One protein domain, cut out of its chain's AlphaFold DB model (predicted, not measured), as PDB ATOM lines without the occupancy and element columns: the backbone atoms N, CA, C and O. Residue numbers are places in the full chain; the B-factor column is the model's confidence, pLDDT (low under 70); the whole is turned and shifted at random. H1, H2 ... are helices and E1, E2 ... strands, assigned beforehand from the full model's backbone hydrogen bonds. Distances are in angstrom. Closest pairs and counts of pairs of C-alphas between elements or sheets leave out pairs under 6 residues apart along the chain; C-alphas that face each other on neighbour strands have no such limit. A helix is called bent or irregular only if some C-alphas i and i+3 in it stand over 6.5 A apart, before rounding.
ATOM      1  N   GLY A 122     -27.445  27.653 -42.678       44.44
ATOM      2  CA  GLY A 122     -27.376  27.906 -41.230       44.44
ATOM      3  C   GLY A 122     -26.015  27.581 -40.603       44.44
ATOM      4  O   GLY A 122     -25.047  27.319 -41.310       44.44
ATOM      5  N   ASP A 123     -25.945  27.579 -39.267       47.00
ATOM      6  CA  ASP A 123     -24.725  27.319 -38.470       47.00
ATOM      7  C   ASP A 123     -24.233  25.846 -38.518       47.00
ATOM      8  O   ASP A 123     -23.427  25.404 -37.694       47.00
ATOM      9  N   ASP A 124     -24.733  25.060 -39.473       51.03
ATOM     10  CA  ASP A 124     -24.545  23.617 -39.580       51.03
ATOM     11  C   ASP A 124     -23.384  23.262 -40.525       51.03
ATOM     12  O   ASP A 124     -23.493  23.259 -41.751       51.03
ATOM     13  N   PHE A 125     -22.235  22.919 -39.937       61.91
ATOM     14  CA  PHE A 125     -21.019  22.600 -40.686       61.91
ATOM     15  C   PHE A 125     -21.017  21.162 -41.227       61.91
ATOM     16  O   PHE A 125     -20.654  20.207 -40.530       61.91
ATOM     17  N   PHE A 126     -21.354  21.026 -42.508       68.25
ATOM     18  CA  PHE A 126     -21.213  19.786 -43.272       68.25
ATOM     19  C   PHE A 126     -19.839  19.678 -43.951       68.25
ATOM     20  O   PHE A 126     -19.253  20.668 -44.385       68.25
ATOM     21  N   VAL A 127     -19.325  18.454 -44.085       75.69
ATOM     22  CA  VAL A 127     -18.128  18.137 -44.882       75.69
ATOM     23  C   VAL A 127     -18.415  16.973 -45.827       75.69
ATOM     24  O   VAL A 127     -19.237  16.116 -45.525       75.69
ATOM     25  N   ILE A 128     -17.710  16.888 -46.956       80.12
ATOM     26  CA  ILE A 128     -17.823  15.719 -47.838       80.12
ATOM     27  C   ILE A 128     -17.050  14.540 -47.226       80.12
ATOM     28  O   ILE A 128     -15.884  14.665 -46.839       80.12
ATOM     29  N   ALA A 129     -17.701  13.381 -47.176       85.69
ATOM     30  CA  ALA A 129     -17.103  12.088 -46.869       85.69
ATOM     31  C   ALA A 129     -17.400  11.074 -47.980       85.69
ATOM     32  O   ALA A 129     -18.252  11.302 -48.830       85.69
ATOM     33  N   TYR A 130     -16.700   9.944 -47.966       85.31
ATOM     34  CA  TYR A 130     -16.868   8.843 -48.909       85.31
ATOM     35  C   TYR A 130     -17.374   7.609 -48.165       85.31
ATOM     36  O   TYR A 130     -16.674   7.105 -47.285       85.31
ATOM     37  N   ILE A 131     -18.571   7.130 -48.514       87.50
ATOM     38  CA  ILE A 131     -19.273   6.030 -47.838       87.50
ATOM     39  C   ILE A 131     -19.340   4.802 -48.742       87.50
ATOM     40  O   ILE A 131     -19.654   4.901 -49.927       87.50
ATOM     41  N   GLN A 132     -19.091   3.626 -48.179       86.38
ATOM     42  CA  GLN A 132     -19.158   2.341 -48.864       86.38
ATOM     43  C   GLN A 132     -19.896   1.324 -47.986       86.38
ATOM     44  O   GLN A 132     -19.558   1.141 -46.819       86.38
ATOM     45  N   ALA A 133     -20.892   0.629 -48.539       79.25
ATOM     46  CA  ALA A 133     -21.534  -0.479 -47.834       79.25
ATOM     47  C   ALA A 133     -20.541  -1.641 -47.647       79.25
ATOM     48  O   ALA A 133     -19.897  -2.068 -48.611       79.25
ATOM     49  N   HIS A 134     -20.410  -2.138 -46.416       66.12
ATOM     50  CA  HIS A 134     -19.546  -3.278 -46.106       66.12
ATOM     51  C   HIS A 134     -20.226  -4.613 -46.477       66.12
ATOM     52  O   HIS A 134     -21.440  -4.655 -46.664       66.12
ATOM     53  N   ASN A 135     -19.431  -5.681 -46.636       52.88
ATOM     54  CA  ASN A 135     -19.829  -7.081 -46.861       52.88
ATOM     55  C   ASN A 135     -21.251  -7.344 -47.408       52.88
ATOM     56  O   ASN A 135     -22.087  -7.991 -46.784       52.88
ATOM     57  N   LEU A 136     -21.469  -6.988 -48.677       49.81
ATOM     58  CA  LEU A 136     -22.540  -7.580 -49.492       49.81
ATOM     59  C   LEU A 136     -22.161  -8.981 -50.029       49.81
ATOM     60  O   LEU A 136     -22.770  -9.466 -50.980       49.81
ATOM     61  N   SER A 137     -21.164  -9.644 -49.425       41.94
ATOM     62  CA  SER A 137     -20.767 -11.036 -49.701       41.94
ATOM     63  C   SER A 137     -21.940 -12.003 -49.575       41.94
ATOM     64  O   SER A 137     -22.087 -12.918 -50.385       41.94
ATOM     65  N   ASP A 138     -22.793 -11.737 -48.589       44.69
ATOM     66  CA  ASP A 138     -23.889 -12.600 -48.159       44.69
ATOM     67  C   ASP A 138     -25.178 -12.303 -48.957       44.69
ATOM     68  O   ASP A 138     -26.172 -13.019 -48.854       44.69
ATOM     69  N   TYR A 139     -25.140 -11.273 -49.814       48.12
ATOM     70  CA  TYR A 139     -26.213 -10.851 -50.716       48.12
ATOM     71  C   TYR A 139     -25.768 -11.007 -52.184       48.12
ATOM     72  O   TYR A 139     -25.526 -10.006 -52.869       48.12
ATOM     73  N   PRO A 140     -25.689 -12.242 -52.726       48.00
ATOM     74  CA  PRO A 140     -25.107 -12.532 -54.047       48.00
ATOM     75  C   PRO A 140     -25.853 -11.904 -55.242       48.00
ATOM     76  O   PRO A 140     -25.413 -12.036 -56.381       48.00
ATOM     77  N   HIS A 141     -26.971 -11.222 -54.994       49.44
ATOM     78  CA  HIS A 141     -27.788 -10.508 -55.980       49.44
ATOM     79  C   HIS A 141     -27.326  -9.059 -56.231       49.44
ATOM     80  O   HIS A 141     -27.916  -8.379 -57.071       49.44
ATOM     81  N   LEU A 142     -26.340  -8.552 -55.481       45.66
ATOM     82  CA  LEU A 142     -25.865  -7.167 -55.570       45.66
ATOM     83  C   LEU A 142     -24.491  -7.082 -56.267       45.66
ATOM     84  O   LEU A 142     -23.640  -7.956 -56.079       45.66
ATOM     85  N   PRO A 143     -24.246  -6.045 -57.095       46.69
ATOM     86  CA  PRO A 143     -23.021  -5.941 -57.883       46.69
ATOM     87  C   PRO A 143     -21.796  -5.747 -56.978       46.69
ATOM     88  O   PRO A 143     -21.719  -4.785 -56.213       46.69
ATOM     89  N   ARG A 144     -20.807  -6.641 -57.114       47.94
ATOM     90  CA  ARG A 144     -19.643  -6.803 -56.212       47.94
ATOM     91  C   ARG A 144     -18.687  -5.602 -56.094       47.94
ATOM     92  O   ARG A 144     -17.719  -5.677 -55.342       47.94
ATOM     93  N   HIS A 145     -18.936  -4.503 -56.807       49.16
ATOM     94  CA  HIS A 145     -18.089  -3.309 -56.821       49.16
ATOM     95  C   HIS A 145     -18.914  -2.013 -56.782       49.16
ATOM     96  O   HIS A 145     -18.992  -1.287 -57.774       49.16
ATOM     97  N   ARG A 146     -19.491  -1.672 -55.623       58.69
ATOM     98  CA  ARG A 146     -19.838  -0.270 -55.347       58.69
ATOM     99  C   ARG A 146     -18.586   0.464 -54.870       58.69
ATOM    100  O   ARG A 146     -18.029   0.130 -53.829       58.69
ATOM    101  N   ARG A 147     -18.138   1.441 -55.667       69.06
ATOM    102  CA  ARG A 147     -17.159   2.454 -55.237       69.06
ATOM    103  C   ARG A 147     -17.733   3.214 -54.040       69.06
ATOM    104  O   ARG A 147     -18.952   3.347 -53.947       69.06
ATOM    105  N   ALA A 148     -16.872   3.747 -53.177       80.56
ATOM    106  CA  ALA A 148     -17.324   4.675 -52.148       80.56
ATOM    107  C   ALA A 148     -17.955   5.920 -52.803       80.56
ATOM    108  O   ALA A 148     -17.346   6.525 -53.690       80.56
ATOM    109  N   VAL A 149     -19.174   6.269 -52.395       84.88
ATOM    110  CA  VAL A 149     -19.946   7.406 -52.922       84.88
ATOM    111  C   VAL A 149     -19.734   8.637 -52.036       84.88
ATOM    112  O   VAL A 149     -19.538   8.463 -50.831       84.88
ATOM    113  N   PRO A 150     -19.751   9.866 -52.583       88.25
ATOM    114  CA  PRO A 150     -19.745  11.068 -51.758       88.25
ATOM    115  C   PRO A 150     -21.017  11.146 -50.900       88.25
ATOM    116  O   PRO A 150     -22.083  10.697 -51.322       88.25
ATOM    117  N   ALA A 151     -20.888  11.718 -49.705       88.38
ATOM    118  CA  ALA A 151     -21.969  11.933 -48.752       88.38
ATOM    119  C   ALA A 151     -21.728  13.196 -47.918       88.38
ATOM    120  O   ALA A 151     -20.586  13.527 -47.580       88.38
ATOM    121  N   THR A 152     -22.820  13.847 -47.548       88.50
ATOM    122  CA  THR A 152     -22.894  15.025 -46.683       88.50
ATOM    123  C   THR A 152     -22.761  14.589 -45.226       88.50
ATOM    124  O   THR A 152     -23.689  14.026 -44.645       88.50
ATOM    125  N   LEU A 153     -21.583  14.807 -44.639       86.25
ATOM    126  CA  LEU A 153     -21.229  14.369 -43.291       86.25
ATOM    127  C   LEU A 153     -21.317  15.531 -42.293       86.25
ATOM    128  O   LEU A 153     -20.523  16.468 -42.381       86.25
ATOM    129  N   LYS A 154     -22.199  15.439 -41.294       85.88
ATOM    130  CA  LYS A 154     -22.169  16.329 -40.122       85.88
ATOM    131  C   LYS A 154     -21.292  15.733 -39.019       85.88
ATOM    132  O   LYS A 154     -21.366  14.538 -38.720       85.88
ATOM    133  N   LEU A 155     -20.464  16.570 -38.394       78.94
ATOM    134  CA  LEU A 155     -19.744  16.227 -37.165       78.94
ATOM    135  C   LEU A 155     -20.485  16.857 -35.987       78.94
ATOM    136  O   LEU A 155     -20.414  18.069 -35.798       78.94
ATOM    137  N   ASP A 156     -21.202  16.045 -35.215       75.19
ATOM    138  CA  ASP A 156     -22.110  16.531 -34.180       75.19
ATOM    139  C   ASP A 156     -21.646  16.068 -32.792       75.19
ATOM    140  O   ASP A 156     -21.616  14.879 -32.467       75.19
ATOM    141  N   THR A 157     -21.243  17.026 -31.957       67.06
ATOM    142  CA  THR A 157     -20.770  16.756 -30.595       67.06
ATOM    143  C   THR A 157     -21.894  16.653 -29.561       67.06
ATOM    144  O   THR A 157     -21.638  16.171 -28.458       67.06
ATOM    145  N   GLY A 158     -23.125  17.053 -29.899       66.31
ATOM    146  CA  GLY A 158     -24.325  16.797 -29.100       66.31
ATOM    147  C   GLY A 158     -24.925  15.416 -29.385       66.31
ATOM    148  O   GLY A 158     -25.411  14.742 -28.472       66.31
ATOM    149  N   ALA A 159     -24.831  14.948 -30.633       70.12
ATOM    150  CA  ALA A 159     -25.293  13.627 -31.035       70.12
ATOM    151  C   ALA A 159     -24.548  12.516 -30.273       70.12
ATOM    152  O   ALA A 159     -23.327  12.356 -30.343       70.12
ATOM    153  N   SER A 160     -25.311  11.691 -29.557       68.12
ATOM    154  CA  SER A 160     -24.769  10.590 -28.754       68.12
ATOM    155  C   SER A 160     -24.637   9.266 -29.518       68.12
ATOM    156  O   SER A 160     -24.137   8.300 -28.943       68.12
ATOM    157  N   ILE A 161     -25.073   9.175 -30.780       76.88
ATOM    158  CA  ILE A 161     -24.960   7.967 -31.620       76.88
ATOM    159  C   ILE A 161     -24.809   8.371 -33.098       76.88
ATOM    160  O   ILE A 161     -25.504   9.274 -33.567       76.88
ATOM    161  N   ASP A 162     -23.924   7.687 -33.829       88.31
ATOM    162  CA  ASP A 162     -23.779   7.838 -35.283       88.31
ATOM    163  C   ASP A 162     -25.051   7.372 -36.008       88.31
ATOM    164  O   ASP A 162     -25.613   6.313 -35.699       88.31
ATOM    165  N   HIS A 163     -25.488   8.130 -37.010       89.94
ATOM    166  CA  HIS A 163     -26.681   7.805 -37.788       89.94
ATOM    167  C   HIS A 163     -26.543   8.170 -39.269       89.94
ATOM    168  O   HIS A 163     -25.638   8.900 -39.670       89.94
ATOM    169  N   VAL A 164     -27.413   7.583 -40.088       92.62
ATOM    170  CA  VAL A 164     -27.424   7.698 -41.548       92.62
ATOM    171  C   VAL A 164     -28.859   7.871 -42.042       92.62
ATOM    172  O   VAL A 164     -29.781   7.230 -41.525       92.62
ATOM    173  N   SER A 165     -29.049   8.736 -43.038       92.50
ATOM    174  CA  SER A 165     -30.359   9.002 -43.629       92.50
ATOM    175  C   SER A 165     -30.892   7.785 -44.386       92.50
ATOM    176  O   SER A 165     -30.179   7.185 -45.195       92.50
ATOM    177  N   GLU A 166     -32.157   7.418 -44.168       92.50
ATOM    178  CA  GLU A 166     -32.767   6.295 -44.889       92.50
ATOM    179  C   GLU A 166     -32.817   6.543 -46.410       92.50
ATOM    180  O   GLU A 166     -32.546   5.617 -47.175       92.50
ATOM    181  N   SER A 167     -33.073   7.778 -46.865       91.81
ATOM    182  CA  SER A 167     -33.044   8.121 -48.297       91.81
ATOM    183  C   SER A 167     -31.642   7.970 -48.890       91.81
ATOM    184  O   SER A 167     -31.477   7.357 -49.941       91.81
ATOM    185  N   PHE A 168     -30.593   8.399 -48.182       92.31
ATOM    186  CA  PHE A 168     -29.213   8.181 -48.630       92.31
ATOM    187  C   PHE A 168     -28.889   6.687 -48.815       92.31
ATOM    188  O   PHE A 168     -28.242   6.311 -49.795       92.31
ATOM    189  N   LEU A 169     -29.378   5.810 -47.928       91.31
ATOM    190  CA  LEU A 169     -29.208   4.359 -48.080       91.31
ATOM    191  C   LEU A 169     -29.956   3.799 -49.300       91.31
ATOM    192  O   LEU A 169     -29.402   2.972 -50.029       91.31
ATOM    193  N   LEU A 170     -31.217   4.194 -49.489       90.12
ATOM    194  CA  LEU A 170     -32.117   3.611 -50.489       90.12
ATOM    195  C   LEU A 170     -31.912   4.174 -51.894       90.12
ATOM    196  O   LEU A 170     -31.960   3.413 -52.856       90.12
ATOM    197  N   ASP A 171     -31.655   5.472 -52.002       88.56
ATOM    198  CA  ASP A 171     -31.629   6.194 -53.268       88.56
ATOM    199  C   ASP A 171     -30.179   6.307 -53.768       88.56
ATOM    200  O   ASP A 171     -29.817   5.718 -54.791       88.56
ATOM    201  N   VAL A 172     -29.305   6.958 -52.989       86.25
ATOM    202  CA  VAL A 172     -27.906   7.242 -53.376       86.25
ATOM    203  C   VAL A 172     -27.027   5.990 -53.312       86.25
ATOM    204  O   VAL A 172     -26.395   5.613 -54.300       86.25
ATOM    205  N   LEU A 173     -27.006   5.292 -52.172       85.38
ATOM    206  CA  LEU A 173     -26.313   4.006 -52.041       85.38
ATOM    207  C   LEU A 173     -27.074   2.850 -52.707       85.38
ATOM    208  O   LEU A 173     -26.493   1.772 -52.867       85.38
ATOM    209  N   SER A 174     -28.331   3.054 -53.127       85.94
ATOM    210  CA  SER A 174     -29.152   2.069 -53.848       85.94
ATOM    211  C   SER A 174     -29.222   0.698 -53.145       85.94
ATOM    212  O   SER A 174     -29.062  -0.363 -53.771       85.94
ATOM    213  N   LEU A 175     -29.357   0.701 -51.815       85.25
ATOM    214  CA  LEU A 175     -29.536  -0.487 -50.974       85.25
ATOM    215  C   LEU A 175     -31.023  -0.847 -50.843       85.25
ATOM    216  O   LEU A 175     -31.912  -0.073 -51.179       85.25
ATOM    217  N   LYS A 176     -31.309  -2.048 -50.334       86.44
ATOM    218  CA  LYS A 176     -32.672  -2.482 -49.987       86.44
ATOM    219  C   LYS A 176     -32.802  -2.535 -48.468       86.44
ATOM    220  O   LYS A 176     -31.840  -2.915 -47.808       86.44
ATOM    221  N   LYS A 177     -34.000  -2.289 -47.919       85.38
ATOM    222  CA  LYS A 177     -34.260  -2.416 -46.464       85.38
ATOM    223  C   LYS A 177     -33.914  -3.804 -45.895       85.38
ATOM    224  O   LYS A 177     -33.616  -3.926 -44.718       85.38
ATOM    225  N   GLN A 178     -33.883  -4.838 -46.743       85.38
ATOM    226  CA  GLN A 178     -33.405  -6.190 -46.413       85.38
ATOM    227  C   GLN A 178     -31.929  -6.242 -45.976       85.38
ATOM    228  O   GLN A 178     -31.549  -7.163 -45.269       85.38
ATOM    229  N   CYS A 179     -31.104  -5.271 -46.381       82.19
ATOM    230  CA  CYS A 179     -29.707  -5.149 -45.961       82.19
ATOM    231  C   CYS A 179     -29.551  -4.425 -44.609       82.19
ATOM    232  O   CYS A 179     -28.423  -4.242 -44.151       82.19
ATOM    233  N   PHE A 180     -30.643  -3.961 -43.990       89.56
ATOM    234  CA  PHE A 180     -30.605  -3.280 -42.699       89.56
ATOM    235  C   PHE A 180     -30.845  -4.301 -41.578       89.56
ATOM    236  O   PHE A 180     -31.752  -5.129 -41.661       89.56
ATOM    237  N   LEU A 181     -30.058  -4.234 -40.508       89.75
ATOM    238  CA  LEU A 181     -30.201  -5.120 -39.355       89.75
ATOM    239  C   LEU A 181     -31.312  -4.579 -38.438       89.75
ATOM    240  O   LEU A 181     -31.187  -3.442 -37.972       89.75
ATOM    241  N   PRO A 182     -32.382  -5.340 -38.147       92.81
ATOM    242  CA  PRO A 182     -33.416  -4.899 -37.218       92.81
ATOM    243  C   PRO A 182     -32.857  -4.781 -35.794       92.81
ATOM    244  O   PRO A 182     -32.023  -5.582 -35.364       92.81
ATOM    245  N   ILE A 183     -33.332  -3.778 -35.062       89.69
ATOM    246  CA  ILE A 183     -33.025  -3.572 -33.645       89.69
ATOM    247  C   ILE A 183     -34.139  -4.250 -32.825       89.69
ATOM    248  O   ILE A 183     -35.311  -3.938 -33.057       89.69
ATOM    249  N   PRO A 184     -33.831  -5.176 -31.892       89.62
ATOM    250  CA  PRO A 184     -34.830  -5.774 -31.003       89.62
ATOM    251  C   PRO A 184     -35.620  -4.699 -30.251       89.62
ATOM    252  O   PRO A 184     -35.034  -3.712 -29.829       89.62
ATOM    253  N   GLU A 185     -36.924  -4.880 -30.032       89.38
ATOM    254  CA  GLU A 185     -37.785  -3.836 -29.438       89.38
ATOM    255  C   GLU A 185     -37.300  -3.343 -28.059       89.38
ATOM    256  O   GLU A 185     -37.464  -2.174 -27.730       89.38
ATOM    257  N   HIS A 186     -36.623  -4.198 -27.287       86.94
ATOM    258  CA  HIS A 186     -36.013  -3.847 -25.998       86.94
ATOM    259  C   HIS A 186     -34.646  -3.130 -26.102       86.94
ATOM    260  O   HIS A 186     -34.130  -2.674 -25.088       86.94
ATOM    261  N   GLU A 187     -34.055  -3.037 -27.298       82.50
ATOM    262  CA  GLU A 187     -32.872  -2.215 -27.619       82.50
ATOM    263  C   GLU A 187     -33.257  -0.870 -28.288       82.50
ATOM    264  O   GLU A 187     -32.379  -0.059 -28.581       82.50
ATOM    265  N   GLN A 188     -34.545  -0.615 -28.567       87.00
ATOM    266  CA  GLN A 188     -35.006   0.580 -29.292       87.00
ATOM    267  C   GLN A 188     -35.167   1.810 -28.372       87.00
ATOM    268  O   GLN A 188     -36.277   2.241 -28.059       87.00
ATOM    269  N   GLU A 189     -34.047   2.402 -27.956       80.38
ATOM    270  CA  GLU A 189     -34.026   3.686 -27.237       80.38
ATOM    271  C   GLU A 189     -34.439   4.859 -28.162       80.38
ATOM    272  O   GLU A 189     -33.940   4.941 -29.289       80.38
ATOM    273  N   PRO A 190     -35.321   5.788 -27.737       83.81
ATOM    274  CA  PRO A 190     -35.680   6.962 -28.534       83.81
ATOM    275  C   PRO A 190     -34.514   7.958 -28.631       83.81
ATOM    276  O   PRO A 190     -33.822   8.231 -27.651       83.81
ATOM    277  N   VAL A 191     -34.329   8.539 -29.816       78.31
ATOM    278  CA  VAL A 191     -33.266   9.500 -30.139       78.31
ATOM    279  C   VAL A 191     -33.893  10.820 -30.589       78.31
ATOM    280  O   VAL A 191     -34.840  10.824 -31.373       78.31
ATOM    281  N   THR A 192     -33.364  11.946 -30.111       74.06
ATOM    282  CA  THR A 192     -33.764  13.283 -30.578       74.06
ATOM    283  C   THR A 192     -33.129  13.581 -31.939       74.06
ATOM    284  O   THR A 192     -31.908  13.499 -32.074       74.06
ATOM    285  N   GLY A 193     -33.946  13.916 -32.938       66.06
ATOM    286  CA  GLY A 193     -33.522  14.369 -34.264       66.06
ATOM    287  C   GLY A 193     -33.194  15.866 -34.321       66.06
ATOM    288  O   GLY A 193     -33.339  16.594 -33.339       66.06
ATOM    289  N   PHE A 194     -32.757  16.338 -35.493       63.94
ATOM    290  CA  PHE A 194     -32.302  17.724 -35.705       63.94
ATOM    291  C   PHE A 194     -33.379  18.796 -35.514       63.94
ATOM    292  O   PHE A 194     -33.069  19.909 -35.105       63.94
ATOM    293  N   ASP A 195     -34.638  18.457 -35.774       68.38
ATOM    294  CA  ASP A 195     -35.807  19.311 -35.546       68.38
ATOM    295  C   ASP A 195     -36.317  19.260 -34.089       68.38
ATOM    296  O   ASP A 195     -37.350  19.844 -33.761       68.38
ATOM    297  N   GLY A 196     -35.612  18.545 -33.204       68.56
ATOM    298  CA  GLY A 196     -36.018  18.308 -31.822       68.56
ATOM    299  C   GLY A 196     -37.092  17.229 -31.651       68.56
ATOM    300  O   GLY A 196     -37.478  16.948 -30.514       68.56
ATOM    301  N   THR A 197     -37.577  16.596 -32.727       76.12
ATOM    302  CA  THR A 197     -38.530  15.482 -32.613       76.12
ATOM    303  C   THR A 197     -37.853  14.235 -32.044       76.12
ATOM    304  O   THR A 197     -36.653  14.025 -32.211       76.12
ATOM    305  N   GLN A 198     -38.614  13.385 -31.351       80.19
ATOM    306  CA  GLN A 198     -38.116  12.079 -30.917       80.19
ATOM    307  C   GLN A 198     -38.469  11.008 -31.947       80.19
ATOM    308  O   GLN A 198     -39.635  10.827 -32.301       80.19
ATOM    309  N   PHE A 199     -37.456  10.264 -32.382       82.44
ATOM    310  CA  PHE A 199     -37.579   9.140 -33.297       82.44
ATOM    311  C   PHE A 199     -37.039   7.858 -32.649       82.44
ATOM    312  O   PHE A 199     -35.967   7.851 -32.046       82.44
ATOM    313  N   THR A 200     -37.767   6.752 -32.800       88.56
ATOM    314  CA  THR A 200     -37.348   5.429 -32.316       88.56
ATOM    315  C   THR A 200     -36.730   4.622 -33.469       88.56
ATOM    316  O   THR A 200     -37.466   4.180 -34.360       88.56
ATOM    317  N   PRO A 201     -35.400   4.412 -33.490       89.50
ATOM    318  CA  PRO A 201     -34.709   3.723 -34.572       89.50
ATOM    319  C   PRO A 201     -35.021   2.226 -34.563       89.50
ATOM    320  O   PRO A 201     -34.735   1.514 -33.605       89.50
ATOM    321  N   ARG A 202     -35.575   1.728 -35.672       92.38
ATOM    322  CA  ARG A 202     -35.932   0.305 -35.842       92.38
ATOM    323  C   ARG A 202     -34.829  -0.536 -36.483       92.38
ATOM    324  O   ARG A 202     -34.894  -1.761 -36.438       92.38
ATOM    325  N   TYR A 203     -33.833   0.110 -37.091       92.88
ATOM    326  CA  TYR A 203     -32.790  -0.545 -37.878       92.88
ATOM    327  C   TYR A 203     -31.413   0.096 -37.671       92.88
ATOM    328  O   TYR A 203     -31.295   1.298 -37.429       92.88
ATOM    329  N   ARG A 204     -30.366  -0.716 -37.837       91.94
ATOM    330  CA  ARG A 204     -28.951  -0.318 -37.872       91.94
ATOM    331  C   ARG A 204     -28.239  -0.934 -39.078       91.94
ATOM    332  O   ARG A 204     -28.664  -1.972 -39.580       91.94
ATOM    333  N   ILE A 205     -27.152  -0.328 -39.543       90.12
ATOM    334  CA  ILE A 205     -26.372  -0.809 -40.697       90.12
ATOM    335  C   ILE A 205     -24.866  -0.635 -40.465       90.12
ATOM    336  O   ILE A 205     -24.448   0.341 -39.842       90.12
ATOM    337  N   GLU A 206     -24.050  -1.577 -40.953       88.44
ATOM    338  CA  GLU A 206     -22.592  -1.409 -41.007       88.44
ATOM    339  C   GLU A 206     -22.199  -0.719 -42.321       88.44
ATOM    340  O   GLU A 206     -22.498  -1.213 -43.411       88.44
ATOM    341  N   LEU A 207     -21.497   0.409 -42.225       88.31
ATOM    342  CA  LEU A 207     -20.929   1.113 -43.374       88.31
ATOM    343  C   LEU A 207     -19.454   1.411 -43.114       88.31
ATOM    344  O   LEU A 207     -19.046   1.687 -41.985       88.31
ATOM    345  N   GLN A 208     -18.659   1.408 -44.176       87.44
ATOM    346  CA  GLN A 208     -17.315   1.967 -44.173       87.44
ATOM    347  C   GLN A 208     -17.352   3.427 -44.612       87.44
ATOM    348  O   GLN A 208     -18.058   3.773 -45.559       87.44
ATOM    349  N   TRP A 209     -16.579   4.283 -43.943       86.94
ATOM    350  CA  TRP A 209     -16.471   5.697 -44.298       86.94
ATOM    351  C   TRP A 209     -15.036   6.227 -44.225       86.94
ATOM    352  O   TRP A 209     -14.208   5.724 -43.460       86.94
ATOM    353  N   SER A 210     -14.744   7.277 -44.994       81.19
ATOM    354  CA  SER A 210     -13.522   8.081 -44.868       81.19
ATOM    355  C   SER A 210     -13.744   9.527 -45.310       81.19
ATOM    356  O   SER A 210     -14.691   9.827 -46.029       81.19
ATOM    357  N   ARG A 211     -12.837  10.431 -44.924       75.25
ATOM    358  CA  ARG A 211     -12.753  11.797 -45.474       75.25
ATOM    359  C   ARG A 211     -12.023  11.858 -46.821       75.25
ATOM    360  O   ARG A 211     -12.145  12.844 -47.534       75.25
ATOM    361  N   GLU A 212     -11.268  10.817 -47.172       72.19
ATOM    362  CA  GLU A 212     -10.515  10.729 -48.424       72.19
ATOM    363  C   GLU A 212     -10.868   9.446 -49.180       72.19
ATOM    364  O   GLU A 212     -10.874   8.350 -48.612       72.19
ATOM    365  N   LEU A 213     -11.117   9.577 -50.485       70.19
ATOM    366  CA  LEU A 213     -11.438   8.454 -51.359       70.19
ATOM    367  C   LEU A 213     -10.336   7.380 -51.289       70.19
ATOM    368  O   LEU A 213      -9.158   7.654 -51.514       70.19
ATOM    369  N   ASN A 214     -10.737   6.142 -50.988       62.09
ATOM    370  CA  ASN A 214      -9.887   4.948 -50.904       62.09
ATOM    371  C   ASN A 214      -8.738   4.975 -49.864       62.09
ATOM    372  O   ASN A 214      -7.897   4.077 -49.884       62.09
ATOM    373  N   LYS A 215      -8.694   5.933 -48.924       66.69
ATOM    374  CA  LYS A 215      -7.719   5.934 -47.811       66.69
ATOM    375  C   LYS A 215      -8.403   5.734 -46.465       66.69
ATOM    376  O   LYS A 215      -9.375   6.416 -46.168       66.69
ATOM    377  N   GLY A 216      -7.850   4.871 -45.609       67.81
ATOM    378  CA  GLY A 216      -8.175   4.841 -44.173       67.81
ATOM    379  C   GLY A 216      -9.651   4.613 -43.817       67.81
ATOM    380  O   GLY A 216     -10.101   5.144 -42.802       67.81
ATOM    381  N   MET A 217     -10.382   3.862 -44.651       79.12
ATOM    382  CA  MET A 217     -11.798   3.523 -44.453       79.12
ATOM    383  C   MET A 217     -12.050   2.876 -43.084       79.12
ATOM    384  O   MET A 217     -11.294   2.003 -42.654       79.12
ATOM    385  N   ARG A 218     -13.122   3.296 -42.405       79.94
ATOM    386  CA  ARG A 218     -13.491   2.854 -41.051       79.94
ATOM    387  C   ARG A 218     -14.877   2.224 -41.056       79.94
ATOM    388  O   ARG A 218     -15.844   2.921 -41.344       79.94
ATOM    389  N   SER A 219     -14.980   0.942 -40.703       82.19
ATOM    390  CA  SER A 219     -16.268   0.292 -40.415       82.19
ATOM    391  C   SER A 219     -16.903   0.897 -39.161       82.19
ATOM    392  O   SER A 219     -16.285   0.897 -38.095       82.19
ATOM    393  N   HIS A 220     -18.127   1.399 -39.285       83.94
ATOM    394  CA  HIS A 220     -18.952   1.954 -38.210       83.94
ATOM    395  C   HIS A 220     -20.370   1.364 -38.293       83.94
ATOM    396  O   HIS A 220     -20.872   1.079 -39.381       83.94
ATOM    397  N   MET A 221     -21.025   1.216 -37.137       86.69
ATOM    398  CA  MET A 221     -22.457   0.918 -37.054       86.69
ATOM    399  C   MET A 221     -23.241   2.224 -36.937       86.69
ATOM    400  O   MET A 221     -23.019   2.981 -35.992       86.69
ATOM    401  N   PHE A 222     -24.176   2.445 -37.858       90.44
ATOM    402  CA  PHE A 222     -25.049   3.617 -37.896       90.44
ATOM    403  C   PHE A 222     -26.495   3.217 -37.596       90.44
ATOM    404  O   PHE A 222     -26.952   2.162 -38.046       90.44
ATOM    405  N   LEU A 223     -27.234   4.064 -36.879       91.94
ATOM    406  CA  LEU A 223     -28.696   3.980 -36.816       91.94
ATOM    407  C   LEU A 223     -29.306   4.499 -38.124       91.94
ATOM    408  O   LEU A 223     -28.854   5.514 -38.651       91.94
ATOM    409  N   VAL A 224     -30.343   3.833 -38.633       92.25
ATOM    410  CA  VAL A 224     -31.080   4.298 -39.819       92.25
ATOM    411  C   VAL A 224     -32.183   5.258 -39.378       92.25
ATOM    412  O   VAL A 224     -33.076   4.863 -38.625       92.25
ATOM    413  N   VAL A 225     -32.117   6.509 -39.839       89.31
ATOM    414  CA  VAL A 225     -33.009   7.604 -39.423       89.31
ATOM    415  C   VAL A 225     -33.729   8.192 -40.650       89.31
ATOM    416  O   VAL A 225     -33.071   8.520 -41.637       89.31
ATOM    417  N   PRO A 226     -35.070   8.317 -40.645       86.44
ATOM    418  CA  PRO A 226     -35.813   8.964 -41.722       86.44
ATOM    419  C   PRO A 226     -35.662  10.490 -41.651       86.44
ATOM    420  O   PRO A 226     -35.447  11.044 -40.578       86.44
ATOM    421  N   ASN A 227     -35.843  11.169 -42.786       79.00
ATOM    422  CA  ASN A 227     -35.931  12.635 -42.881       79.00
ATOM    423  C   ASN A 227     -34.729  13.406 -42.284       79.00
ATOM    424  O   ASN A 227     -34.868  14.555 -41.873       79.00
ATOM    425  N   CYS A 228     -33.548  12.787 -42.237       81.12
ATOM    426  CA  CYS A 228     -32.327  13.442 -41.777       81.12
ATOM    427  C   CYS A 228     -31.888  14.520 -42.799       81.12
ATOM    428  O   CYS A 228     -31.833  14.208 -43.991       81.12
ATOM    429  N   PRO A 229     -31.552  15.760 -42.376       78.56
ATOM    430  CA  PRO A 229     -31.183  16.865 -43.272       78.56
ATOM    431  C   PRO A 229     -29.798  16.705 -43.923       78.56
ATOM    432  O   PRO A 229     -29.407  17.517 -44.753       78.56
ATOM    433  N   CYS A 230     -29.046  15.667 -43.553       84.88
ATOM    434  CA  CYS A 230     -27.775  15.296 -44.164       84.88
ATOM    435  C   CYS A 230     -27.646  13.771 -44.247       84.88
ATOM    436  O   CYS A 230     -28.367  13.031 -43.575       84.88
ATOM    437  N   ASP A 231     -26.724  13.297 -45.080       92.31
ATOM    438  CA  ASP A 231     -26.592  11.876 -45.398       92.31
ATOM    439  C   ASP A 231     -26.087  11.050 -44.209       92.31
ATOM    440  O   ASP A 231     -26.610   9.966 -43.947       92.31
ATOM    441  N   VAL A 232     -25.075  11.549 -43.487       90.38
ATOM    442  CA  VAL A 232     -24.399  10.835 -42.392       90.38
ATOM    443  C   VAL A 232     -24.043  11.790 -41.252       90.38
ATOM    444  O   VAL A 232     -23.602  12.914 -41.476       90.38
ATOM    445  N   VAL A 233     -24.150  11.308 -40.016       88.38
ATOM    446  CA  VAL A 233     -23.795  12.044 -38.799       88.38
ATOM    447  C   VAL A 233     -22.879  11.193 -37.929       88.38
ATOM    448  O   VAL A 233     -23.174  10.027 -37.660       88.38
ATOM    449  N   LEU A 234     -21.777  11.784 -37.462       85.19
ATOM    450  CA  LEU A 234     -20.873  11.166 -36.489       85.19
ATOM    451  C   LEU A 234     -21.016  11.853 -35.136       85.19
ATOM    452  O   LEU A 234     -20.744  13.049 -35.014       85.19
ATOM    453  N   GLY A 235     -21.417  11.074 -34.136       77.56
ATOM    454  CA  GLY A 235     -21.675  11.534 -32.781       77.56
ATOM    455  C   GLY A 235     -20.434  11.522 -31.889       77.56
ATOM    456  O   GLY A 235     -19.529  10.689 -32.038       77.56
ATOM    457  N   ALA A 236     -20.422  12.383 -30.868       68.31
ATOM    458  CA  ALA A 236     -19.362  12.440 -29.857       68.31
ATOM    459  C   ALA A 236     -19.029  11.066 -29.255       68.31
ATOM    460  O   ALA A 236     -17.861  10.775 -28.992       68.31
ATOM    461  N   ARG A 237     -20.026  10.185 -29.078       60.50
ATOM    462  CA  ARG A 237     -19.836   8.846 -28.492       60.50
ATOM    463  C   ARG A 237     -18.852   7.979 -29.276       60.50
ATOM    464  O   ARG A 237     -18.176   7.177 -28.639       60.50
ATOM    465  N   ASN A 238     -18.703   8.146 -30.592       55.03
ATOM    466  CA  ASN A 238     -17.760   7.341 -31.379       55.03
ATOM    467  C   ASN A 238     -16.369   7.974 -31.520       55.03
ATOM    468  O   ASN A 238     -15.381   7.236 -31.547       55.03
ATOM    469  N   PHE A 239     -16.242   9.301 -31.422       54.50
ATOM    470  CA  PHE A 239     -14.956   9.928 -31.082       54.50
ATOM    471  C   PHE A 239     -14.478   9.460 -29.697       54.50
ATOM    472  O   PHE A 239     -13.342   9.004 -29.538       54.50
ATOM    473  N   LEU A 240     -15.384   9.451 -28.715       48.16
ATOM    474  CA  LEU A 240     -15.134   8.940 -27.372       48.16
ATOM    475  C   LEU A 240     -14.912   7.422 -27.346       48.16
ATOM    476  O   LEU A 240     -14.136   6.983 -26.510       48.16
ATOM    477  N   GLN A 241     -15.485   6.603 -28.236       44.88
ATOM    478  CA  GLN A 241     -15.152   5.168 -28.338       44.88
ATOM    479  C   GLN A 241     -13.846   4.892 -29.087       44.88
ATOM    480  O   GLN A 241     -13.199   3.889 -28.802       44.88
ATOM    481  N   GLN A 242     -13.384   5.773 -29.976       43.91
ATOM    482  CA  GLN A 242     -12.035   5.660 -30.540       43.91
ATOM    483  C   GLN A 242     -10.974   6.058 -29.497       43.91
ATOM    484  O   GLN A 242      -9.993   5.335 -29.316       43.91
ATOM    485  N   ALA A 243     -11.226   7.110 -28.707       39.78
ATOM    486  CA  ALA A 243     -10.406   7.456 -27.542       39.78
ATOM    487  C   ALA A 243     -10.464   6.372 -26.442       39.78
ATOM    488  O   ALA A 243      -9.435   5.887 -25.972       39.78
ATOM    489  N   THR A 244     -11.661   5.916 -26.063       37.41
ATOM    490  CA  THR A 244     -11.846   4.903 -25.011       37.41
ATOM    491  C   THR A 244     -11.689   3.464 -25.487       37.41
ATOM    492  O   THR A 244     -11.621   2.577 -24.649       37.41
ATOM    493  N   GLY A 245     -11.495   3.191 -26.776       33.94
ATOM    494  CA  GLY A 245     -10.980   1.904 -27.262       33.94
ATOM    495  C   GLY A 245      -9.539   1.670 -26.793       33.94
ATOM    496  O   GLY A 245      -9.166   0.556 -26.411       33.94
ATOM    497  N   LEU A 246      -8.762   2.757 -26.696       37.62
ATOM    498  CA  LEU A 246      -7.495   2.803 -25.966       37.62
ATOM    499  C   LEU A 246      -7.726   2.529 -24.466       37.62
ATOM    500  O   LEU A 246      -7.050   1.687 -23.873       37.62
ATOM    501  N   THR A 247      -8.725   3.183 -23.864       32.53
ATOM    502  CA  THR A 247      -9.032   3.093 -22.422       32.53
ATOM    503  C   THR A 247      -9.653   1.761 -21.986       32.53
ATOM    504  O   THR A 247      -9.386   1.325 -20.873       32.53
ATOM    505  N   ARG A 248     -10.402   1.033 -22.824       29.81
ATOM    506  CA  ARG A 248     -11.023  -0.260 -22.471       29.81
ATOM    507  C   ARG A 248      -9.973  -1.364 -22.361       29.81
ATOM    508  O   ARG A 248     -10.018  -2.172 -21.435       29.81
ATOM    509  N   ARG A 249      -8.953  -1.330 -23.232       33.09
ATOM    510  CA  ARG A 249      -7.730  -2.146 -23.090       33.09
ATOM    511  C   ARG A 249      -6.976  -1.823 -21.790       33.09
ATOM    512  O   ARG A 249      -6.407  -2.725 -21.185       33.09
ATOM    513  N   ILE A 250      -7.024  -0.571 -21.325       37.19
ATOM    514  CA  ILE A 250      -6.445  -0.148 -20.037       37.19
ATOM    515  C   ILE A 250      -7.330  -0.575 -18.851       37.19
ATOM    516  O   ILE A 250      -6.796  -1.055 -17.858       37.19
ATOM    517  N   GLN A 251      -8.660  -0.493 -18.945       28.53
ATOM    518  CA  GLN A 251      -9.586  -0.908 -17.882       28.53
ATOM    519  C   GLN A 251      -9.536  -2.416 -17.615       28.53
ATOM    520  O   GLN A 251      -9.540  -2.816 -16.455       28.53
ATOM    521  N   ILE A 252      -9.393  -3.260 -18.644       33.56
ATOM    522  CA  ILE A 252      -9.193  -4.710 -18.448       33.56
ATOM    523  C   ILE A 252      -7.855  -4.993 -17.732       33.56
ATOM    524  O   ILE A 252      -7.775  -5.901 -16.905       33.56
ATOM    525  N   ALA A 253      -6.818  -4.181 -17.971       34.47
ATOM    526  CA  ALA A 253      -5.556  -4.255 -17.227       34.47
ATOM    527  C   ALA A 253      -5.650  -3.661 -15.802       34.47
ATOM    528  O   ALA A 253      -4.967  -4.130 -14.894       34.47
ATOM    529  N   ALA A 254      -6.503  -2.658 -15.577       31.17
ATOM    530  CA  ALA A 254      -6.731  -2.044 -14.268       31.17
ATOM    531  C   ALA A 254      -7.612  -2.913 -13.350       31.17
ATOM    532  O   ALA A 254      -7.322  -3.026 -12.163       31.17
ATOM    533  N   GLY A 255      -8.629  -3.588 -13.896       26.55
ATOM    534  CA  GLY A 255      -9.450  -4.551 -13.155       26.55
ATOM    535  C   GLY A 255      -8.630  -5.740 -12.650       26.55
ATOM    536  O   GLY A 255      -8.773  -6.141 -11.499       26.55
ATOM    537  N   ARG A 256      -7.679  -6.238 -13.458       34.72
ATOM    538  CA  ARG A 256      -6.709  -7.247 -12.999       34.72
ATOM    539  C   ARG A 256      -5.858  -6.744 -11.830       34.72
ATOM    540  O   ARG A 256      -5.714  -7.474 -10.861       34.72
ATOM    541  N   ARG A 257      -5.396  -5.488 -11.862       41.81
ATOM    542  CA  ARG A 257      -4.618  -4.875 -10.765       41.81
ATOM    543  C   ARG A 257      -5.370  -4.734  -9.443       41.81
ATOM    544  O   ARG A 257      -4.736  -4.773  -8.392       41.81
ATOM    545  N   LEU A 258      -6.692  -4.561  -9.475       37.78
ATOM    546  CA  LEU A 258      -7.496  -4.546  -8.250       37.78
ATOM    547  C   LEU A 258      -7.477  -5.937  -7.602       37.78
ATOM    548  O   LEU A 258      -7.051  -6.065  -6.452       37.78
ATOM    549  N   ASN A 259      -7.785  -6.979  -8.381       43.28
ATOM    550  CA  ASN A 259      -7.729  -8.369  -7.923       43.28
ATOM    551  C   ASN A 259      -6.305  -8.798  -7.515       43.28
ATOM    552  O   ASN A 259      -6.157  -9.502  -6.524       43.28
ATOM    553  N   GLU A 260      -5.257  -8.344  -8.213       47.09
ATOM    554  CA  GLU A 260      -3.853  -8.573  -7.826       47.09
ATOM    555  C   GLU A 260      -3.551  -8.030  -6.420       47.09
ATOM    556  O   GLU A 260      -2.811  -8.668  -5.679       47.09
ATOM    557  N   SER A 261      -4.146  -6.905  -6.007       53.00
ATOM    558  CA  SER A 261      -3.898  -6.337  -4.671       53.00
ATOM    559  C   SER A 261      -4.677  -7.029  -3.542       53.00
ATOM    560  O   SER A 261      -4.181  -7.103  -2.417       53.00
ATOM    561  N   GLU A 262      -5.849  -7.606  -3.826       54.00
ATOM    562  CA  GLU A 262      -6.509  -8.533  -2.893       54.00
ATOM    563  C   GLU A 262      -5.796  -9.889  -2.827       54.00
ATOM    564  O   GLU A 262      -5.668 -10.464  -1.745       54.00
ATOM    565  N   GLN A 263      -5.295 -10.385  -3.962       53.09
ATOM    566  CA  GLN A 263      -4.548 -11.637  -4.031       53.09
ATOM    567  C   GLN A 263      -3.213 -11.520  -3.282       53.09
ATOM    568  O   GLN A 263      -2.947 -12.366  -2.434       53.09
ATOM    569  N   GLN A 264      -2.446 -10.434  -3.472       61.72
ATOM    570  CA  GLN A 264      -1.238 -10.165  -2.675       61.72
ATOM    571  C   GLN A 264      -1.542 -10.160  -1.172       61.72
ATOM    572  O   GLN A 264      -0.857 -10.845  -0.425       61.72
ATOM    573  N   ARG A 265      -2.613  -9.490  -0.723       70.50
ATOM    574  CA  ARG A 265      -3.007  -9.485   0.700       70.50
ATOM    575  C   ARG A 265      -3.367 -10.870   1.244       70.50
ATOM    576  O   ARG A 265      -3.095 -11.153   2.408       70.50
ATOM    577  N   ARG A 266      -3.982 -11.740   0.436       59.47
ATOM    578  CA  ARG A 266      -4.265 -13.136   0.822       59.47
ATOM    579  C   ARG A 266      -2.981 -13.961   0.886       59.47
ATOM    580  O   ARG A 266      -2.762 -14.666   1.870       59.47
ATOM    581  N   ASP A 267      -2.122 -13.828  -0.117       65.94
ATOM    582  CA  ASP A 267      -0.866 -14.568  -0.214       65.94
ATOM    583  C   ASP A 267       0.129 -14.135   0.884       65.94
ATOM    584  O   ASP A 267       0.776 -14.991   1.484       65.94
ATOM    585  N   GLU A 268       0.188 -12.843   1.234       71.81
ATOM    586  CA  GLU A 268       0.950 -12.290   2.369       71.81
ATOM    587  C   GLU A 268       0.542 -12.932   3.705       71.81
ATOM    588  O   GLU A 268       1.402 -13.381   4.465       71.81
ATOM    589  N   VAL A 269      -0.767 -13.034   3.980       77.81
ATOM    590  CA  VAL A 269      -1.291 -13.677   5.199       77.81
ATOM    591  C   VAL A 269      -0.930 -15.166   5.235       77.81
ATOM    592  O   VAL A 269      -0.427 -15.648   6.252       77.81
ATOM    593  N   ILE A 270      -1.107 -15.880   4.118       69.50
ATOM    594  CA  ILE A 270      -0.767 -17.309   3.999       69.50
ATOM    595  C   ILE A 270       0.741 -17.541   4.191       69.50
ATOM    596  O   ILE A 270       1.147 -18.522   4.821       69.50
ATOM    597  N   ASN A 271       1.593 -16.653   3.672       72.00
ATOM    598  CA  ASN A 271       3.043 -16.790   3.803       72.00
ATOM    599  C   ASN A 271       3.508 -16.487   5.239       72.00
ATOM    600  O   ASN A 271       4.279 -17.262   5.803       72.00
ATOM    601  N   ALA A 272       2.963 -15.443   5.875       81.56
ATOM    602  CA  ALA A 272       3.241 -15.117   7.276       81.56
ATOM    603  C   ALA A 272       2.803 -16.233   8.247       81.56
ATOM    604  O   ALA A 272       3.455 -16.469   9.268       81.56
ATOM    605  N   GLU A 273       1.723 -16.958   7.942       80.25
ATOM    606  CA  GLU A 273       1.309 -18.135   8.713       80.25
ATOM    607  C   GLU A 273       2.285 -19.312   8.532       80.25
ATOM    608  O   GLU A 273       2.757 -19.878   9.522       80.25
ATOM    609  N   ARG A 274       2.702 -19.602   7.293       79.19
ATOM    610  CA  ARG A 274       3.723 -20.625   6.992       79.19
ATOM    611  C   ARG A 274       5.076 -20.335   7.645       79.19
ATOM    612  O   ARG A 274       5.752 -21.263   8.087       79.19
ATOM    613  N   GLU A 275       5.485 -19.072   7.737       81.12
ATOM    614  CA  GLU A 275       6.702 -18.681   8.458       81.12
ATOM    615  C   GLU A 275       6.576 -18.911   9.969       81.12
ATOM    616  O   GLU A 275       7.500 -19.446  10.588       81.12
ATOM    617  N   ARG A 276       5.413 -18.611  10.565       84.69
ATOM    618  CA  ARG A 276       5.128 -18.911  11.980       84.69
ATOM    619  C   ARG A 276       5.152 -20.415  12.260       84.69
ATOM    620  O   ARG A 276       5.679 -20.823  13.295       84.69
ATOM    621  N   GLU A 277       4.636 -21.247  11.356       80.44
ATOM    622  CA  GLU A 277       4.745 -22.707  11.473       80.44
ATOM    623  C   GLU A 277       6.192 -23.200  11.356       80.44
ATOM    624  O   GLU A 277       6.641 -23.976  12.202       80.44
ATOM    625  N   ARG A 278       6.961 -22.707  10.376       83.25
ATOM    626  CA  ARG A 278       8.387 -23.047  10.221       83.25
ATOM    627  C   ARG A 278       9.206 -22.659  11.453       83.25
ATOM    628  O   ARG A 278       9.987 -23.474  11.942       83.25
ATOM    629  N   ALA A 279       8.978 -21.468  12.007       85.19
ATOM    630  CA  ALA A 279       9.620 -21.016  13.239       85.19
ATOM    631  C   ALA A 279       9.258 -21.908  14.443       85.19
ATOM    632  O   ALA A 279      10.136 -22.276  15.225       85.19
ATOM    633  N   ARG A 280       7.988 -22.326  14.573       86.62
ATOM    634  CA  ARG A 280       7.553 -23.296  15.598       86.62
ATOM    635  C   ARG A 280       8.223 -24.661  15.416       86.62
ATOM    636  O   ARG A 280       8.658 -25.251  16.404       86.62
ATOM    637  N   PHE A 281       8.332 -25.149  14.180       80.19
ATOM    638  CA  PHE A 281       8.937 -26.444  13.867       80.19
ATOM    639  C   PHE A 281      10.441 -26.465  14.164       80.19
ATOM    640  O   PHE A 281      10.906 -27.353  14.881       80.19
ATOM    641  N   GLU A 282      11.200 -25.463  13.709       82.81
ATOM    642  CA  GLU A 282      12.630 -25.354  14.030       82.81
ATOM    643  C   GLU A 282      12.865 -25.121  15.532       82.81
ATOM    644  O   GLU A 282      13.751 -25.748  16.107       82.81
ATOM    645  N   ALA A 283      12.026 -24.341  16.226       84.25
ATOM    646  CA  ALA A 283      12.117 -24.203  17.684       84.25
ATOM    647  C   ALA A 283      11.842 -25.526  18.432       84.25
ATOM    648  O   ALA A 283      12.494 -25.824  19.438       84.25
ATOM    649  N   ALA A 284      10.907 -26.353  17.951       83.44
ATOM    650  CA  ALA A 284      10.645 -27.683  18.503       83.44
ATOM    651  C   ALA A 284      11.798 -28.663  18.219       83.44
ATOM    652  O   ALA A 284      12.221 -29.407  19.109       83.44
ATOM    653  N   LYS A 285      12.356 -28.624  17.004       85.88
ATOM    654  CA  LYS A 285      13.524 -29.400  16.565       85.88
ATOM    655  C   LYS A 285      14.782 -29.028  17.355       85.88
ATOM    656  O   LYS A 285      15.452 -29.928  17.855       85.88
ATOM    657  N   ALA A 286      15.039 -27.739  17.580       80.69
ATOM    658  CA  ALA A 286      16.120 -27.245  18.433       80.69
ATOM    659  C   ALA A 286      15.970 -27.726  19.887       80.69
ATOM    660  O   ALA A 286      16.907 -28.293  20.445       80.69
ATOM    661  N   LYS A 287      14.769 -27.620  20.479       82.50
ATOM    662  CA  LYS A 287      14.483 -28.173  21.820       82.50
ATOM    663  C   LYS A 287      14.680 -29.693  21.888       82.50
ATOM    664  O   LYS A 287      15.144 -30.206  22.906       82.50
ATOM    665  N   ARG A 288      14.354 -30.431  20.817       74.94
ATOM    666  CA  ARG A 288      14.576 -31.885  20.727       74.94
ATOM    667  C   ARG A 288      16.064 -32.231  20.598       74.94
ATOM    668  O   ARG A 288      16.519 -33.145  21.281       74.94
ATOM    669  N   ALA A 289      16.822 -31.469  19.807       72.06
ATOM    670  CA  ALA A 289      18.273 -31.599  19.689       72.06
ATOM    671  C   ALA A 289      18.975 -31.313  21.028       72.06
ATOM    672  O   ALA A 289      19.736 -32.151  21.507       72.06
ATOM    673  N   GLN A 290      18.632 -30.207  21.698       72.69
ATOM    674  CA  GLN A 290      19.174 -29.842  23.010       72.69
ATOM    675  C   GLN A 290      18.914 -30.934  24.065       72.69
ATOM    676  O   GLN A 290      19.837 -31.323  24.775       72.69
ATOM    677  N   ARG A 291      17.699 -31.507  24.105       70.88
ATOM    678  CA  ARG A 291      17.365 -32.664  24.965       70.88
ATOM    679  C   ARG A 291      18.137 -33.939  24.610       70.88
ATOM    680  O   ARG A 291      18.404 -34.743  25.497       70.88
ATOM    681  N   SER A 292      18.477 -34.157  23.338       65.88
ATOM    682  CA  SER A 292      19.314 -35.300  22.939       65.88
ATOM    683  C   SER A 292      20.790 -35.107  23.297       65.88
ATOM    684  O   SER A 292      21.453 -36.081  23.643       65.88
TER     685      SER A 292
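AT A GLANCE: This is residues 122 to 292 of the 326 residues of an uncharacterized protein of Fusarium proliferatum (strain ET1) (UniProt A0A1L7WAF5). A small closed barrel of six strands forms a compact head, and one very long helix, H2, runs away from it as an arm, of which residues 241 to 292 stick out free of the body. The short helix H1 packs on the outside of the barrel. The printed part has 171 residues with two named helices and six named strands, in the order E1 E2 E3 H1 E4 E5 E6 H2; the barrel is mixed, and round it run E1 E2 E6 E3 E5 E4 and back to E1. The class is mixed, helices and strands. The whole is extended, with a radius of gyration of the C-alphas of 29.3 A, and spans 101 by 39 by 34 A, its length made by H2.

IN THESE COORDINATES: E1, residues 126 to 133, begins at C-alpha 126 (-21.213, 19.786, -43.272), is 20.8 A long and bends by 50 degrees at residue 130. E2 is residues 149 to 156, 21.0 A, and E3 residues 163 to 165, 7.0 A. H1 is residues 166 to 172, 9.8 A; it is neither bent nor irregular, but only just: C-alphas 169 and 172 are 6.2 A apart. E4 is residues 203 to 210, 22.2 A. E5, residues 218 to 225, 20.2 A, bends by 51 degrees at residue 221. E6 is residues 232 to 235, 10.0 A. H2, residues 236 to 292, is 81.0 A long, has a kink of 49 degrees near residue 243 and ends at C-alpha 292 (19.314, -35.300, 22.939).

HOW THE PARTS SIT: E1 and E2 form an antiparallel hairpin, with N 127 and O 153 2.9 A apart. E2 and E6 are parallel, with N 154 and O 232 at 2.9 A. E6 and E3 are antiparallel, with N 233 and O 163 at 2.9 A. E3 and E5 are parallel, with N 164 and O 223 at 2.9 A. E5 and E4 form an antiparallel hairpin, with N 207 and O 220 at 3.0 A. E4 and E1, antiparallel, close the ring, with N 132 and O 208 at 2.8 A. H1 is on the barrel, outside it, at a height over the sheet of 7.5 A; its closest C-alphas to E5 are those of Glu 166 and Val 225, 5.6 A. H1 and H2 are apart. In H1 every O i to N i+4 pair is within hydrogen-bond range, in H2 49 of 53.

THE WHOLE: The C-alphas of Gly 122 and Ser 292, the two farthest apart, are 101.5 A apart. Without residues 241 to 292 the body spans 39 by 34 by 26 A. The printed part has no cut. The links E1 to E2, 15 residues, and H1 to E4, 30 residues, are long. The mean pLDDT of the printed part is 71.9; stretches under 70 include residues 134 to 147 and 236 to 264.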